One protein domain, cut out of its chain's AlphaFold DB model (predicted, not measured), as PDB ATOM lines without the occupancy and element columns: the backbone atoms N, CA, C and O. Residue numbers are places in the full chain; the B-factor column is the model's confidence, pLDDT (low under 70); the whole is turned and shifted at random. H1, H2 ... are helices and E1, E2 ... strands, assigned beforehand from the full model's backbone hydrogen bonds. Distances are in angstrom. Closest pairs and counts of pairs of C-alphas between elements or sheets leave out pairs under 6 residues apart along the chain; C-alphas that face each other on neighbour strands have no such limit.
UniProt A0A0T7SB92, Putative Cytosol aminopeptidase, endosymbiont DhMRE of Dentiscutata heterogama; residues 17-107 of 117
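What this domain is: This is residues 17 to 107 of the 117 residues of the protein "Putative Cytosol aminopeptidase" of endosymbiont DhMRE of Dentiscutata heterogama (UniProt A0A0T7SB92). A small three-strand sheet, with E3 between E1 and E2, makes one side of the model, and two long helices packed side by side, H1 and H3, make the other. The stretch of E4 and the short helix H2 lies between them by E1, and a long loop in residues 21 to 36 swings out by the sheet, with Lys 25 far from the end of H3. The printed part has 91 residues, with four named strands and three named helices in the order E1, E2, E3, H1, E4, H2, H3. The sheet runs E1, E3, E2 and is mixed, and the class is mixed, helices and strands. The whole is compact, with a radius of gyration of the C-alphas of 12.4 A, and rounded, with spans of 34 by 30 by 19 A.

How they stand to each other: The inner strand E3, residues 45 to 49, is parallel to the edge strand E1, residues 17 to 20, at 38 degrees, with N 20 and O 48 at 2.8 A and N 48 and O 18 at 2.9 A, within hydrogen-bond range. E3 is antiparallel to the other edge strand, E2, residues 37 to 40, at 146 degrees; N 38 and O 47 are 2.8 A apart, and the two form a hairpin. E4, residues 77 to 79, pairs with no named strand; its closest C-alpha to E1 is that of Ile 79, 4.9 A from that of Leu 17. E4 and E3 are near each other, with 6 pairs of C-alphas within 10 A. H2, residues 81 to 84, only grazes the sheet; the closest C-alphas of E1 and H2 are those of Ala 19 and Ser 83, 5.1 A apart. H2 touches H3, residues 91 to 105, which meets it with residues 91 to 95 alone; the closest C-alphas, of Phe 84 and Ala 94, are 6.4 A apart. H3 touches H1, residues 59 to 72, with the closest C-alphas, of Val 67 and Gly 105, at 4.0 A. H1 and H3 run the same way at a shallow tilt of 34 degrees, only just short of steep. H1 and H3 are not on the sheet. In H1 and H3 every O i to N i+4 pair is within hydrogen-bond range; H2 is too short for such a pair.

Where its parts are: E1 begins at C-alpha 17 (-81.687, -39.160, -42.492). E3 is 12.3 A long, E1 10.0 A, E2 9.8 A, E4 6.1 A and H2 5.5 A. H1 is 20.1 A long and begins at C-alpha 59 (-97.459, -32.010, -41.134). H3 is 20.8 A long and ends at C-alpha 105 (-86.886, -26.065, -50.754).

The domain as a whole: The two C-alphas farthest apart, of Lys 25 and His 107, are 35.2 A apart. The printed part has no cut, and the link from E1 to E2, 16 residues, is long. Mean pLDDT of the printed part is 91.1, and residue 74 is under 70.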
ATOM      1  N   LEU A  17     -80.984 -40.011 -43.447       94.06
ATOM      2  CA  LEU A  17     -81.687 -39.160 -42.492       94.06
ATOM      3  C   LEU A  17     -82.725 -40.003 -41.746       94.06
ATOM      4  O   LEU A  17     -83.587 -40.620 -42.371       94.06
ATOM      5  N   CYS A  18     -82.632 -40.021 -40.421       94.94
ATOM      6  CA  CYS A  18     -83.506 -40.796 -39.545       94.94
ATOM      7  C   CYS A  18     -83.949 -39.921 -38.370       94.94
ATOM      8  O   CYS A  18     -83.118 -39.273 -37.729       94.94
ATOM      9  N   ALA A  19     -85.248 -39.885 -38.100       94.88
ATOM     10  CA  ALA A  19     -85.802 -39.209 -36.944       94.88
ATOM     11  C   ALA A  19     -85.710 -40.093 -35.693       94.88
ATOM     12  O   ALA A  19     -85.915 -41.303 -35.741       94.88
ATOM     13  N   ILE A  20     -85.395 -39.479 -34.558       95.06
ATOM     14  CA  ILE A  20     -85.319 -40.145 -33.259       95.06
ATOM     15  C   ILE A  20     -86.011 -39.307 -32.189       95.06
ATOM     16  O   ILE A  20     -86.065 -38.082 -32.273       95.06
ATOM     17  N   THR A  21     -86.481 -39.979 -31.152       91.94
ATOM     18  CA  THR A  21     -87.147 -39.410 -29.982       91.94
ATOM     19  C   THR A  21     -86.326 -39.649 -28.713       91.94
ATOM     20  O   THR A  21     -85.290 -40.320 -28.724       91.94
ATOM     21  N   ASN A  22     -86.795 -39.131 -27.577       86.00
ATOM     22  CA  ASN A  22     -86.215 -39.426 -26.262       86.00
ATOM     23  C   ASN A  22     -86.291 -40.912 -25.862       86.00
ATOM     24  O   ASN A  22     -85.487 -41.344 -25.036       86.00
ATOM     25  N   LYS A  23     -87.241 -41.674 -26.421       83.88
ATOM     26  CA  LYS A  23     -87.458 -43.103 -26.138       83.88
ATOM     27  C   LYS A  23     -86.507 -44.004 -26.934       83.88
ATOM     28  O   LYS A  23     -86.296 -45.155 -26.553       83.88
ATOM     29  N   ASP A  24     -85.918 -43.492 -28.013       85.19
ATOM     30  CA  ASP A  24     -85.057 -44.273 -28.892       85.19
ATOM     31  C   ASP A  24     -83.656 -44.457 -28.299       85.19
ATOM     32  O   ASP A  24     -83.038 -43.530 -27.765       85.19
ATOM     33  N   LYS A  25     -83.099 -45.665 -28.450       78.19
ATOM     34  CA  LYS A  25     -81.686 -45.945 -28.149       78.19
ATOM     35  C   LYS A  25     -80.791 -45.347 -29.241       78.19
ATOM     36  O   LYS A  25     -80.223 -46.059 -30.069       78.19
ATOM     37  N   ALA A  26     -80.691 -44.024 -29.260       77.50
ATOM     38  CA  ALA A  26     -79.830 -43.281 -30.170       77.50
ATOM     39  C   ALA A  26     -78.369 -43.229 -29.686       77.50
ATOM     40  O   ALA A  26     -78.044 -43.592 -28.555       77.50
ATOM     41  N   HIS A  27     -77.464 -42.781 -30.563       84.00
ATOM     42  CA  HIS A  27     -76.061 -42.566 -30.199       84.00
ATOM     43  C   HIS A  27     -75.958 -41.483 -29.100       84.00
ATOM     44  O   HIS A  27     -76.656 -40.475 -29.204       84.00
ATOM     45  N   PRO A  28     -75.093 -41.632 -28.077       86.50
ATOM     46  CA  PRO A  28     -75.032 -40.704 -26.936       86.50
ATOM     47  C   PRO A  28     -74.681 -39.262 -27.325       86.50
ATOM     48  O   PRO A  28     -75.023 -38.333 -26.604       86.50
ATOM     49  N   LEU A  29     -74.023 -39.082 -28.472       89.50
ATOM     50  CA  LEU A  29     -73.656 -37.768 -29.003       89.50
ATOM     51  C   LEU A  29     -74.785 -37.062 -29.764       89.50
ATOM     52  O   LEU A  29     -74.572 -35.945 -30.226       89.50
ATOM     53  N   VAL A  30     -75.953 -37.690 -29.952       91.44
ATOM     54  CA  VAL A  30     -77.056 -37.001 -30.627       91.44
ATOM     55  C   VAL A  30     -77.608 -35.912 -29.720       91.44
ATOM     56  O   VAL A  30     -78.008 -36.167 -28.584       91.44
ATOM     57  N   GLU A  31     -77.649 -34.690 -30.243       91.81
ATOM     58  CA  GLU A  31     -78.181 -33.561 -29.503       91.81
ATOM     59  C   GLU A  31     -79.701 -33.667 -29.380       91.81
ATOM     60  O   GLU A  31     -80.430 -33.664 -30.372       91.81
ATOM     61  N   LYS A  32     -80.185 -33.728 -28.138       91.62
ATOM     62  CA  LYS A  32     -81.608 -33.880 -27.804       91.62
ATOM     63  C   LYS A  32     -82.349 -32.544 -27.826       91.62
ATOM     64  O   LYS A  32     -83.043 -32.188 -26.876       91.62
ATOM     65  N   LYS A  33     -82.147 -31.773 -28.893       91.44
ATOM     66  CA  LYS A  33     -82.824 -30.495 -29.125       91.44
ATOM     67  C   LYS A  33     -83.827 -30.664 -30.271       91.44
ATOM     68  O   LYS A  33     -83.415 -31.148 -31.325       91.44
ATOM     69  N   PRO A  34     -85.105 -30.272 -30.100       92.00
ATOM     70  CA  PRO A  34     -86.117 -30.408 -31.147       92.00
ATOM     71  C   PRO A  34     -85.656 -29.832 -32.486       92.00
ATOM     72  O   PRO A  34     -85.055 -28.756 -32.532       92.00
ATOM     73  N   TRP A  35     -85.934 -30.574 -33.556       93.50
ATOM     74  CA  TRP A  35     -85.625 -30.233 -34.946       93.50
ATOM     75  C   TRP A  35     -84.133 -30.078 -35.265       93.50
ATOM     76  O   TRP A  35     -83.771 -29.594 -36.340       93.50
ATOM     77  N   LYS A  36     -83.242 -30.504 -34.362       93.62
ATOM     78  CA  LYS A  36     -81.802 -30.442 -34.595       93.62
ATOM     79  C   LYS A  36     -81.282 -31.723 -35.227       93.62
ATOM     80  O   LYS A  36     -81.612 -32.829 -34.798       93.62
ATOM     81  N   THR A  37     -80.422 -31.558 -36.229       94.44
ATOM     82  CA  THR A  37     -79.719 -32.665 -36.870       94.44
ATOM     83  C   THR A  37     -78.337 -32.883 -36.253       94.44
ATOM     84  O   THR A  37     -77.617 -31.934 -35.950       94.44
ATOM     85  N   THR A  38     -77.945 -34.143 -36.068       94.88
ATOM     86  CA  THR A  38     -76.598 -34.556 -35.653       94.88
ATOM     87  C   THR A  38     -76.089 -35.641 -36.592       94.88
ATOM     88  O   THR A  38     -76.714 -36.690 -36.740       94.88
ATOM     89  N   LEU A  39     -74.945 -35.403 -37.234       93.12
ATOM     90  CA  LEU A  39     -74.297 -36.397 -38.086       93.12
ATOM     91  C   LEU A  39     -73.442 -37.339 -37.237       93.12
ATOM     92  O   LEU A  39     -72.502 -36.893 -36.588       93.12
ATOM     93  N   ILE A  40     -73.730 -38.637 -37.301       93.56
ATOM     94  CA  ILE A  40     -72.861 -39.687 -36.763       93.56
ATOM     95  C   ILE A  40     -72.190 -40.382 -37.948       93.56
ATOM     96  O   ILE A  40     -72.791 -41.220 -38.632       93.56
ATOM     97  N   SER A  41     -70.952 -39.974 -38.223       89.12
ATOM     98  CA  SER A  41     -70.197 -40.343 -39.425       89.12
ATOM     99  C   SER A  41     -69.940 -41.845 -39.523       89.12
ATOM    100  O   SER A  41     -70.115 -42.428 -40.593       89.12
ATOM    101  N   GLU A  42     -69.618 -42.493 -38.403       88.56
ATOM    102  CA  GLU A  42     -69.349 -43.934 -38.299       88.56
ATOM    103  C   GLU A  42     -70.571 -44.759 -38.712       88.56
ATOM    104  O   GLU A  42     -70.446 -45.836 -39.292       88.56
ATOM    105  N   LYS A  43     -71.768 -44.221 -38.454       87.88
ATOM    106  CA  LYS A  43     -73.053 -44.838 -38.799       87.88
ATOM    107  C   LYS A  43     -73.597 -44.382 -40.150       87.88
ATOM    108  O   LYS A  43     -74.661 -44.852 -40.545       87.88
ATOM    109  N   LYS A  44     -72.939 -43.433 -40.832       90.06
ATOM    110  CA  LYS A  44     -73.453 -42.758 -42.040       90.06
ATOM    111  C   LYS A  44     -74.918 -42.325 -41.886       90.06
ATOM    112  O   LYS A  44     -75.721 -42.459 -42.811       90.06
ATOM    113  N   THR A  45     -75.261 -41.825 -40.701       92.69
ATOM    114  CA  THR A  45     -76.634 -41.461 -40.352       92.69
ATOM    115  C   THR A  45     -76.670 -40.039 -39.814       92.69
ATOM    116  O   THR A  45     -75.938 -39.686 -38.889       92.69
ATOM    117  N   LEU A  46     -77.520 -39.220 -40.420       94.00
ATOM    118  CA  LEU A  46     -77.922 -37.917 -39.932       94.00
ATOM    119  C   LEU A  46     -79.166 -38.121 -39.068       94.00
ATOM    120  O   LEU A  46     -80.241 -38.421 -39.580       94.00
ATOM    121  N   TYR A  47     -79.017 -38.004 -37.755       95.19
ATOM    122  CA  TYR A  47     -80.137 -38.116 -36.832       95.19
ATOM    123  C   TYR A  47     -80.829 -36.773 -36.691       95.19
ATOM    124  O   TYR A  47     -80.156 -35.780 -36.436       95.19
ATOM    125  N   LEU A  48     -82.148 -36.743 -36.819       95.56
ATOM    126  CA  LEU A  48     -82.981 -35.596 -36.486       95.56
ATOM    127  C   LEU A  48     -83.697 -35.884 -35.170       95.56
ATOM    128  O   LEU A  48     -84.449 -36.850 -35.081       95.56
ATOM    129  N   TYR A  49     -83.474 -35.063 -34.150       95.38
ATOM    130  CA  TYR A  49     -84.203 -35.217 -32.897       95.38
ATOM    131  C   TYR A  49     -85.583 -34.561 -32.993       95.38
ATOM    132  O   TYR A  49     -85.698 -33.363 -33.258       95.38
ATOM    133  N   ILE A  50     -86.629 -35.351 -32.767       93.94
ATOM    134  CA  ILE A  50     -88.031 -34.950 -32.841       93.94
ATOM    135  C   ILE A  50     -88.730 -35.383 -31.557       93.94
ATOM    136  O   ILE A  50     -88.574 -36.516 -31.100       93.94
ATOM    137  N   ASP A  51     -89.543 -34.497 -30.998       91.31
ATOM    138  CA  ASP A  51     -90.498 -34.867 -29.961       91.31
ATOM    139  C   ASP A  51     -91.862 -35.151 -30.598       91.31
ATOM    140  O   ASP A  51     -92.616 -34.230 -30.891       91.31
ATOM    141  N   LYS A  52     -92.155 -36.427 -30.868       89.62
ATOM    142  CA  LYS A  52     -93.382 -36.845 -31.569       89.62
ATOM    143  C   LYS A  52     -94.657 -36.720 -30.731       89.62
ATOM    144  O   LYS A  52     -95.746 -36.842 -31.282       89.62
ATOM    145  N   GLU A  53     -94.524 -36.556 -29.417       87.56
ATOM    146  CA  GLU A  53     -95.667 -36.381 -28.512       87.56
ATOM    147  C   GLU A  53     -96.043 -34.897 -28.368       87.56
ATOM    148  O   GLU A  53     -97.094 -34.577 -27.821       87.56
ATOM    149  N   ASN A  54     -95.188 -33.990 -28.849       87.75
ATOM    150  CA  ASN A  54     -95.444 -32.559 -28.852       87.75
ATOM    151  C   ASN A  54     -96.470 -32.202 -29.948       87.75
ATOM    152  O   ASN A  54     -96.401 -32.732 -31.057       87.75
ATOM    153  N   GLU A  55     -97.394 -31.282 -29.660       84.00
ATOM    154  CA  GLU A  55     -98.386 -30.754 -30.616       84.00
ATOM    155  C   GLU A  55     -97.735 -30.062 -31.829       84.00
ATOM    156  O   GLU A  55     -98.279 -30.049 -32.938       84.00
ATOM    157  N   ASP A  56     -96.514 -29.556 -31.646       86.69
ATOM    158  CA  ASP A  56     -95.688 -29.012 -32.718       86.69
ATOM    159  C   ASP A  56     -95.203 -30.096 -33.695       86.69
ATOM    160  O   ASP A  56     -94.697 -29.773 -34.771       86.69
ATOM    161  N   TYR A  57     -95.337 -31.385 -33.375       93.12
ATOM    162  CA  TYR A  57     -95.052 -32.445 -34.332       93.12
ATOM    163  C   TYR A  57     -96.264 -32.741 -35.214       93.12
ATOM    164  O   TYR A  57     -97.093 -33.601 -34.923       93.12
ATOM    165  N   ASN A  58     -96.334 -32.013 -36.324       94.56
ATOM    166  CA  ASN A  58     -97.411 -32.088 -37.300       94.56
ATOM    167  C   ASN A  58     -96.870 -31.947 -38.732       94.56
ATOM    168  O   ASN A  58     -95.685 -31.669 -38.952       94.56
ATOM    169  N   PHE A  59     -97.765 -32.115 -39.708       95.94
ATOM    170  CA  PHE A  59     -97.459 -32.010 -41.134       95.94
ATOM    171  C   PHE A  59     -96.711 -30.716 -41.478       95.94
ATOM    172  O   PHE A  59     -95.681 -30.750 -42.148       95.94
ATOM    173  N   PHE A  60     -97.206 -29.574 -40.993       95.88
ATOM    174  CA  PHE A  60     -96.702 -28.250 -41.352       95.88
ATOM    175  C   PHE A  60     -95.263 -28.036 -40.878       95.88
ATOM    176  O   PHE A  60     -94.405 -27.610 -41.653       95.88
ATOM    177  N   ASN A  61     -94.967 -28.386 -39.628       95.69
ATOM    178  CA  ASN A  61     -93.621 -28.235 -39.082       95.69
ATOM    179  C   ASN A  61     -92.630 -29.210 -39.729       95.69
ATOM    180  O   ASN A  61     -91.495 -28.821 -40.022       95.69
ATOM    181  N   LEU A  62     -93.064 -30.437 -40.042       96.62
ATOM    182  CA  LEU A  62     -92.242 -31.382 -40.796       96.62
ATOM    183  C   LEU A  62     -91.945 -30.863 -42.209       96.62
ATOM    184  O   LEU A  62     -90.788 -30.850 -42.632       96.62
ATOM    185  N   TYR A  63     -92.968 -30.376 -42.912       96.88
ATOM    186  CA  TYR A  63     -92.833 -29.753 -44.225       96.88
ATOM    187  C   TYR A  63     -91.833 -28.589 -44.184       96.88
ATOM    188  O   TYR A  63     -90.859 -28.579 -44.940       96.88
ATOM    189  N   HIS A  64     -92.001 -27.646 -43.254       96.00
ATOM    190  CA  HIS A  64     -91.114 -26.490 -43.121       96.00
ATOM    191  C   HIS A  64     -89.677 -26.869 -42.780       96.00
ATOM    192  O   HIS A  64     -88.739 -26.253 -43.300       96.00
ATOM    193  N   PHE A  65     -89.489 -27.892 -41.945       95.62
ATOM    194  CA  PHE A  65     -88.168 -28.458 -41.719       95.62
ATOM    195  C   PHE A  65     -87.548 -28.912 -43.045       95.62
ATOM    196  O   PHE A  65     -86.431 -28.497 -43.348       95.62
ATOM    197  N   PHE A  66     -88.259 -29.690 -43.867       95.38
ATOM    198  CA  PHE A  66     -87.725 -30.203 -45.134       95.38
ATOM    199  C   PHE A  66     -87.518 -29.129 -46.208       95.38
ATOM    200  O   PHE A  66     -86.540 -29.220 -46.956       95.38
ATOM    201  N   VAL A  67     -88.340 -28.075 -46.239       94.19
ATOM    202  CA  VAL A  67     -88.099 -26.882 -47.072       94.19
ATOM    203  C   VAL A  67     -86.772 -26.228 -46.697       94.19
ATOM    204  O   VAL A  67     -85.899 -26.037 -47.545       94.19
ATOM    205  N   ASN A  68     -86.576 -25.927 -45.413       93.25
ATOM    206  CA  ASN A  68     -85.349 -25.284 -44.949       93.25
ATOM    207  C   ASN A  68     -84.136 -26.203 -45.107       93.25
ATOM    208  O   ASN A  68     -83.053 -25.763 -45.490       93.25
ATOM    209  N   PHE A  69     -84.309 -27.484 -44.811       92.56
ATOM    210  CA  PHE A  69     -83.248 -28.467 -44.875       92.56
ATOM    211  C   PHE A  69     -82.752 -28.656 -46.311       92.56
ATOM    212  O   PHE A  69     -81.546 -28.568 -46.538       92.56
ATOM    213  N   SER A  70     -83.652 -28.842 -47.279       90.69
ATOM    214  CA  SER A  70     -83.288 -29.031 -48.690       90.69
ATOM    215  C   SER A  70     -82.758 -27.758 -49.355       90.69
ATOM    216  O   SER A  70     -81.849 -27.851 -50.174       90.69
ATOM    217  N   GLY A  71     -83.239 -26.575 -48.958       86.19
ATOM    218  CA  GLY A  71     -82.729 -25.300 -49.478       86.19
ATOM    219  C   GLY A  71     -81.322 -24.936 -48.997       86.19
ATOM    220  O   GLY A  71     -80.654 -24.123 -49.630       86.19
ATOM    221  N   ASN A  72     -80.855 -25.540 -47.900       84.00
ATOM    222  CA  ASN A  72     -79.529 -25.287 -47.327       84.00
ATOM    223  C   ASN A  72     -78.562 -26.478 -47.458       84.00
ATOM    224  O   ASN A  72     -77.408 -26.370 -47.044       84.00
ATOM    225  N   ASN A  73     -79.003 -27.624 -47.993       77.56
ATOM    226  CA  ASN A  73     -78.183 -28.833 -48.103       77.56
ATOM    227  C   ASN A  73     -78.311 -29.478 -49.487       77.56
ATOM    228  O   ASN A  73     -79.351 -30.027 -49.836       77.56
ATOM    229  N   GLU A  74     -77.205 -29.549 -50.228       69.31
ATOM    230  CA  GLU A  74     -77.143 -30.199 -51.550       69.31
ATOM    231  C   GLU A  74     -76.778 -31.695 -51.475       69.31
ATOM    232  O   GLU A  74     -76.043 -32.224 -52.308       69.31
ATOM    233  N   ARG A  75     -77.239 -32.405 -50.440       72.38
ATOM    234  CA  ARG A  75     -76.874 -33.813 -50.221       72.38
ATOM    235  C   ARG A  75     -77.944 -34.750 -50.770       72.38
ATOM    236  O   ARG A  75     -79.116 -34.604 -50.439       72.38
ATOM    237  N   SER A  76     -77.527 -35.777 -51.507       80.25
ATOM    238  CA  SER A  76     -78.375 -36.939 -51.791       80.25
ATOM    239  C   SER A  76     -78.479 -37.805 -50.539       80.25
ATOM    240  O   SER A  76     -77.470 -38.322 -50.051       80.25
ATOM    241  N   LEU A  77     -79.692 -37.942 -50.008       84.50
ATOM    242  CA  LEU A  77     -79.960 -38.623 -48.745       84.50
ATOM    243  C   LEU A  77     -81.005 -39.711 -48.938       84.50
ATOM    244  O   LEU A  77     -82.001 -39.514 -49.630       84.50
ATOM    245  N   ASN A  78     -80.801 -40.831 -48.254       90.38
ATOM    246  CA  ASN A  78     -81.887 -41.763 -47.988       90.38
ATOM    247  C   ASN A  78     -82.699 -41.219 -46.818       90.38
ATOM    248  O   ASN A  78     -82.110 -40.817 -45.819       90.38
ATOM    249  N   ILE A  79     -84.024 -41.228 -46.904       92.56
ATOM    250  CA  ILE A  79     -84.884 -40.795 -45.799       92.56
ATOM    251  C   ILE A  79     -85.623 -42.014 -45.270       92.56
ATOM    252  O   ILE A  79     -86.303 -42.713 -46.021       92.56
ATOM    253  N   ASP A  80     -85.466 -42.281 -43.979       94.62
ATOM    254  CA  ASP A  80     -86.209 -43.328 -43.290       94.62
ATOM    255  C   ASP A  80     -87.608 -42.820 -42.925       94.62
ATOM    256  O   ASP A  80     -87.813 -42.297 -41.834       94.62
ATOM    257  N   ILE A  81     -88.569 -42.942 -43.844       94.00
ATOM    258  CA  ILE A  81     -89.952 -42.461 -43.668       94.00
ATOM    259  C   ILE A  81     -90.596 -43.007 -42.390       94.00
ATOM    260  O   ILE A  81     -91.249 -42.266 -41.660       94.00
ATOM    261  N   GLN A  82     -90.356 -44.281 -42.078       94.81
ATOM    262  CA  GLN A  82     -90.959 -44.949 -40.925       94.81
ATOM    263  C   GLN A  82     -90.544 -44.284 -39.607       94.81
ATOM    264  O   GLN A  82     -91.338 -44.178 -38.672       94.81
ATOM    265  N   SER A  83     -89.330 -43.726 -39.559       94.50
ATOM    266  CA  SER A  83     -88.858 -42.964 -38.402       94.50
ATOM    267  C   SER A  83     -89.633 -41.664 -38.150       94.50
ATOM    268  O   SER A  83     -89.566 -41.145 -37.039       94.50
ATOM    269  N   PHE A  84     -90.432 -41.166 -39.099       95.00
ATOM    270  CA  PHE A  84     -91.256 -39.956 -38.957       95.00
ATOM    271  C   PHE A  84     -92.725 -40.248 -38.613       95.00
ATOM    272  O   PHE A  84     -93.455 -39.353 -38.197       95.00
ATOM    273  N   ILE A  85     -93.179 -41.493 -38.699       94.00
ATOM    274  CA  ILE A  85     -94.581 -41.817 -38.414       94.00
ATOM    275  C   ILE A  85     -94.858 -41.665 -36.911       94.00
ATOM    276  O   ILE A  85     -94.002 -41.968 -36.064       94.00
ATOM    277  N   SER A  86     -96.045 -41.166 -36.568       91.69
ATOM    278  CA  SER A  86     -96.522 -41.042 -35.187       91.69
ATOM    279  C   SER A  86     -98.047 -41.164 -35.116       91.69
ATOM    280  O   SER A  86     -98.714 -41.293 -36.135       91.69
ATOM    281  N   LYS A  87     -98.626 -41.089 -33.912       88.44
ATOM    282  CA  LYS A  87    -100.090 -41.006 -33.762       88.44
ATOM    283  C   LYS A  87    -100.685 -39.736 -34.383       88.44
ATOM    284  O   LYS A  87    -101.848 -39.753 -34.761       88.44
ATOM    285  N   ASN A  88     -99.886 -38.674 -34.478       86.69
ATOM    286  CA  ASN A  88    -100.292 -37.353 -34.960       86.69
ATOM    287  C   ASN A  88     -99.898 -37.113 -36.427       86.69
ATOM    288  O   ASN A  88    -100.102 -36.016 -36.937       86.69
ATOM    289  N   LEU A  89     -99.265 -38.099 -37.074       92.62
ATOM    290  CA  LEU A  89     -98.792 -37.980 -38.447       92.62
ATOM    291  C   LEU A  89     -98.747 -39.357 -39.111       92.62
ATOM    292  O   LEU A  89     -97.905 -40.189 -38.743       92.62
ATOM    293  N   SER A  90     -99.641 -39.588 -40.071       95.50
ATOM    294  CA  SER A  90     -99.710 -40.846 -40.818       95.50
ATOM    295  C   SER A  90     -98.495 -41.033 -41.736       95.50
ATOM    296  O   SER A  90     -97.691 -40.122 -41.949       95.50
ATOM    297  N   GLU A  91     -98.344 -42.237 -42.293       96.12
ATOM    298  CA  GLU A  91     -97.303 -42.502 -43.288       96.12
ATOM    299  C   GLU A  91     -97.481 -41.631 -44.534       96.12
ATOM    300  O   GLU A  91     -96.515 -41.042 -45.019       96.12
ATOM    301  N   GLU A  92     -98.712 -41.504 -45.022       96.94
ATOM    302  CA  GLU A  92     -99.057 -40.699 -46.192       96.94
ATOM    303  C   GLU A  92     -98.747 -39.219 -45.955       96.94
ATOM    304  O   GLU A  92     -98.089 -38.591 -46.784       96.94
ATOM    305  N   GLU A  93     -99.149 -38.682 -44.799       96.62
ATOM    306  CA  GLU A  93     -98.862 -37.299 -44.413       96.62
ATOM    307  C   GLU A  93     -97.356 -37.046 -44.288       96.62
ATOM    308  O   GLU A  93     -96.858 -36.022 -44.758       96.62
ATOM    309  N   ALA A  94     -96.607 -37.986 -43.703       96.75
ATOM    310  CA  ALA A  94     -95.155 -37.886 -43.607       96.75
ATOM    311  C   ALA A  94     -94.498 -37.907 -44.996       96.75
ATOM    312  O   ALA A  94     -93.672 -37.044 -45.294       96.75
ATOM    313  N   ILE A  95     -94.874 -38.847 -45.870       97.00
ATOM    314  CA  ILE A  95     -94.361 -38.920 -47.248       97.00
ATOM    315  C   ILE A  95     -94.651 -37.618 -47.991       97.00
ATOM    316  O   ILE A  95     -93.756 -37.073 -48.647       97.00
ATOM    317  N   GLN A  96     -95.875 -37.106 -47.881       97.38
ATOM    318  CA  GLN A  96     -96.286 -35.878 -48.543       97.38
ATOM    319  C   GLN A  96     -95.482 -34.676 -48.025       97.38
ATOM    320  O   GLN A  96     -94.812 -34.017 -48.820       97.38
ATOM    321  N   ALA A  97     -95.438 -34.448 -46.708       97.19
ATOM    322  CA  ALA A  97     -94.700 -33.332 -46.108       97.19
ATOM    323  C   ALA A  97     -93.212 -33.341 -46.493       97.19
ATOM    324  O   ALA A  97     -92.636 -32.306 -46.834       97.19
ATOM    325  N   ILE A  98     -92.588 -34.523 -46.461       96.44
ATOM    326  CA  ILE A  98     -91.173 -34.711 -46.790       96.44
ATOM    327  C   ILE A  98     -90.926 -34.444 -48.276       96.44
ATOM    328  O   ILE A  98     -90.024 -33.681 -48.627       96.44
ATOM    329  N   SER A  99     -91.703 -35.074 -49.159       94.56
ATOM    330  CA  SER A  99     -91.496 -34.976 -50.607       94.56
ATOM    331  C   SER A  99     -91.777 -33.568 -51.134       94.56
ATOM    332  O   SER A  99     -90.945 -33.018 -51.859       94.56
ATOM    333  N   GLU A 100     -92.883 -32.950 -50.715       95.31
ATOM    334  CA  GLU A 100     -93.216 -31.572 -51.071       95.31
ATOM    335  C   GLU A 100     -92.191 -30.596 -50.494       95.31
ATOM    336  O   GLU A 100     -91.685 -29.741 -51.221       95.31
ATOM    337  N   GLY A 101     -91.816 -30.748 -49.220       95.00
ATOM    338  CA  GLY A 101     -90.839 -29.870 -48.581       95.00
ATOM    339  C   GLY A 101     -89.492 -29.884 -49.303       95.00
ATOM    340  O   GLY A 101     -88.910 -28.830 -49.560       95.00
ATOM    341  N   ILE A 102     -89.022 -31.064 -49.717       92.94
ATOM    342  CA  ILE A 102     -87.794 -31.198 -50.511       92.94
ATOM    343  C   ILE A 102     -87.946 -30.556 -51.888       92.94
ATOM    344  O   ILE A 102     -87.047 -29.835 -52.328       92.94
ATOM    345  N   LEU A 103     -89.059 -30.805 -52.583       91.00
ATOM    346  CA  LEU A 103     -89.301 -30.249 -53.914       91.00
ATOM    347  C   LEU A 103     -89.314 -28.716 -53.880       91.00
ATOM    348  O   LEU A 103     -88.644 -28.079 -54.690       91.00
ATOM    349  N   PHE A 104     -90.025 -28.134 -52.914       91.69
ATOM    350  CA  PHE A 104     -90.110 -26.687 -52.736       91.69
ATOM    351  C   PHE A 104     -88.779 -26.075 -52.303       91.69
ATOM    352  O   PHE A 104     -88.338 -25.092 -52.897       91.69
ATOM    353  N   GLY A 105     -88.123 -26.636 -51.286       89.25
ATOM    354  CA  GLY A 105     -86.886 -26.065 -50.754       89.25
ATOM    355  C   GLY A 105     -85.696 -26.189 -51.704       89.25
ATOM    356  O   GLY A 105     -84.845 -25.304 -51.731       89.25
ATOM    357  N   SER A 106     -85.659 -27.232 -52.538       86.25
ATOM    358  CA  SER A 106     -84.620 -27.400 -53.563       86.25
ATOM    359  C   SER A 106     -84.832 -26.544 -54.817       86.25
ATOM    360  O   SER A 106     -83.926 -26.462 -55.654       86.25
ATOM    361  N   HIS A 107     -85.994 -25.898 -54.971       83.62
ATOM    362  CA  HIS A 107     -86.257 -25.040 -56.119       83.62
ATOM    363  C   HIS A 107     -85.524 -23.694 -55.966       83.62
ATOM    364  O   HIS A 107     -85.693 -23.006 -54.954       83.62
TER     365      HIS A 107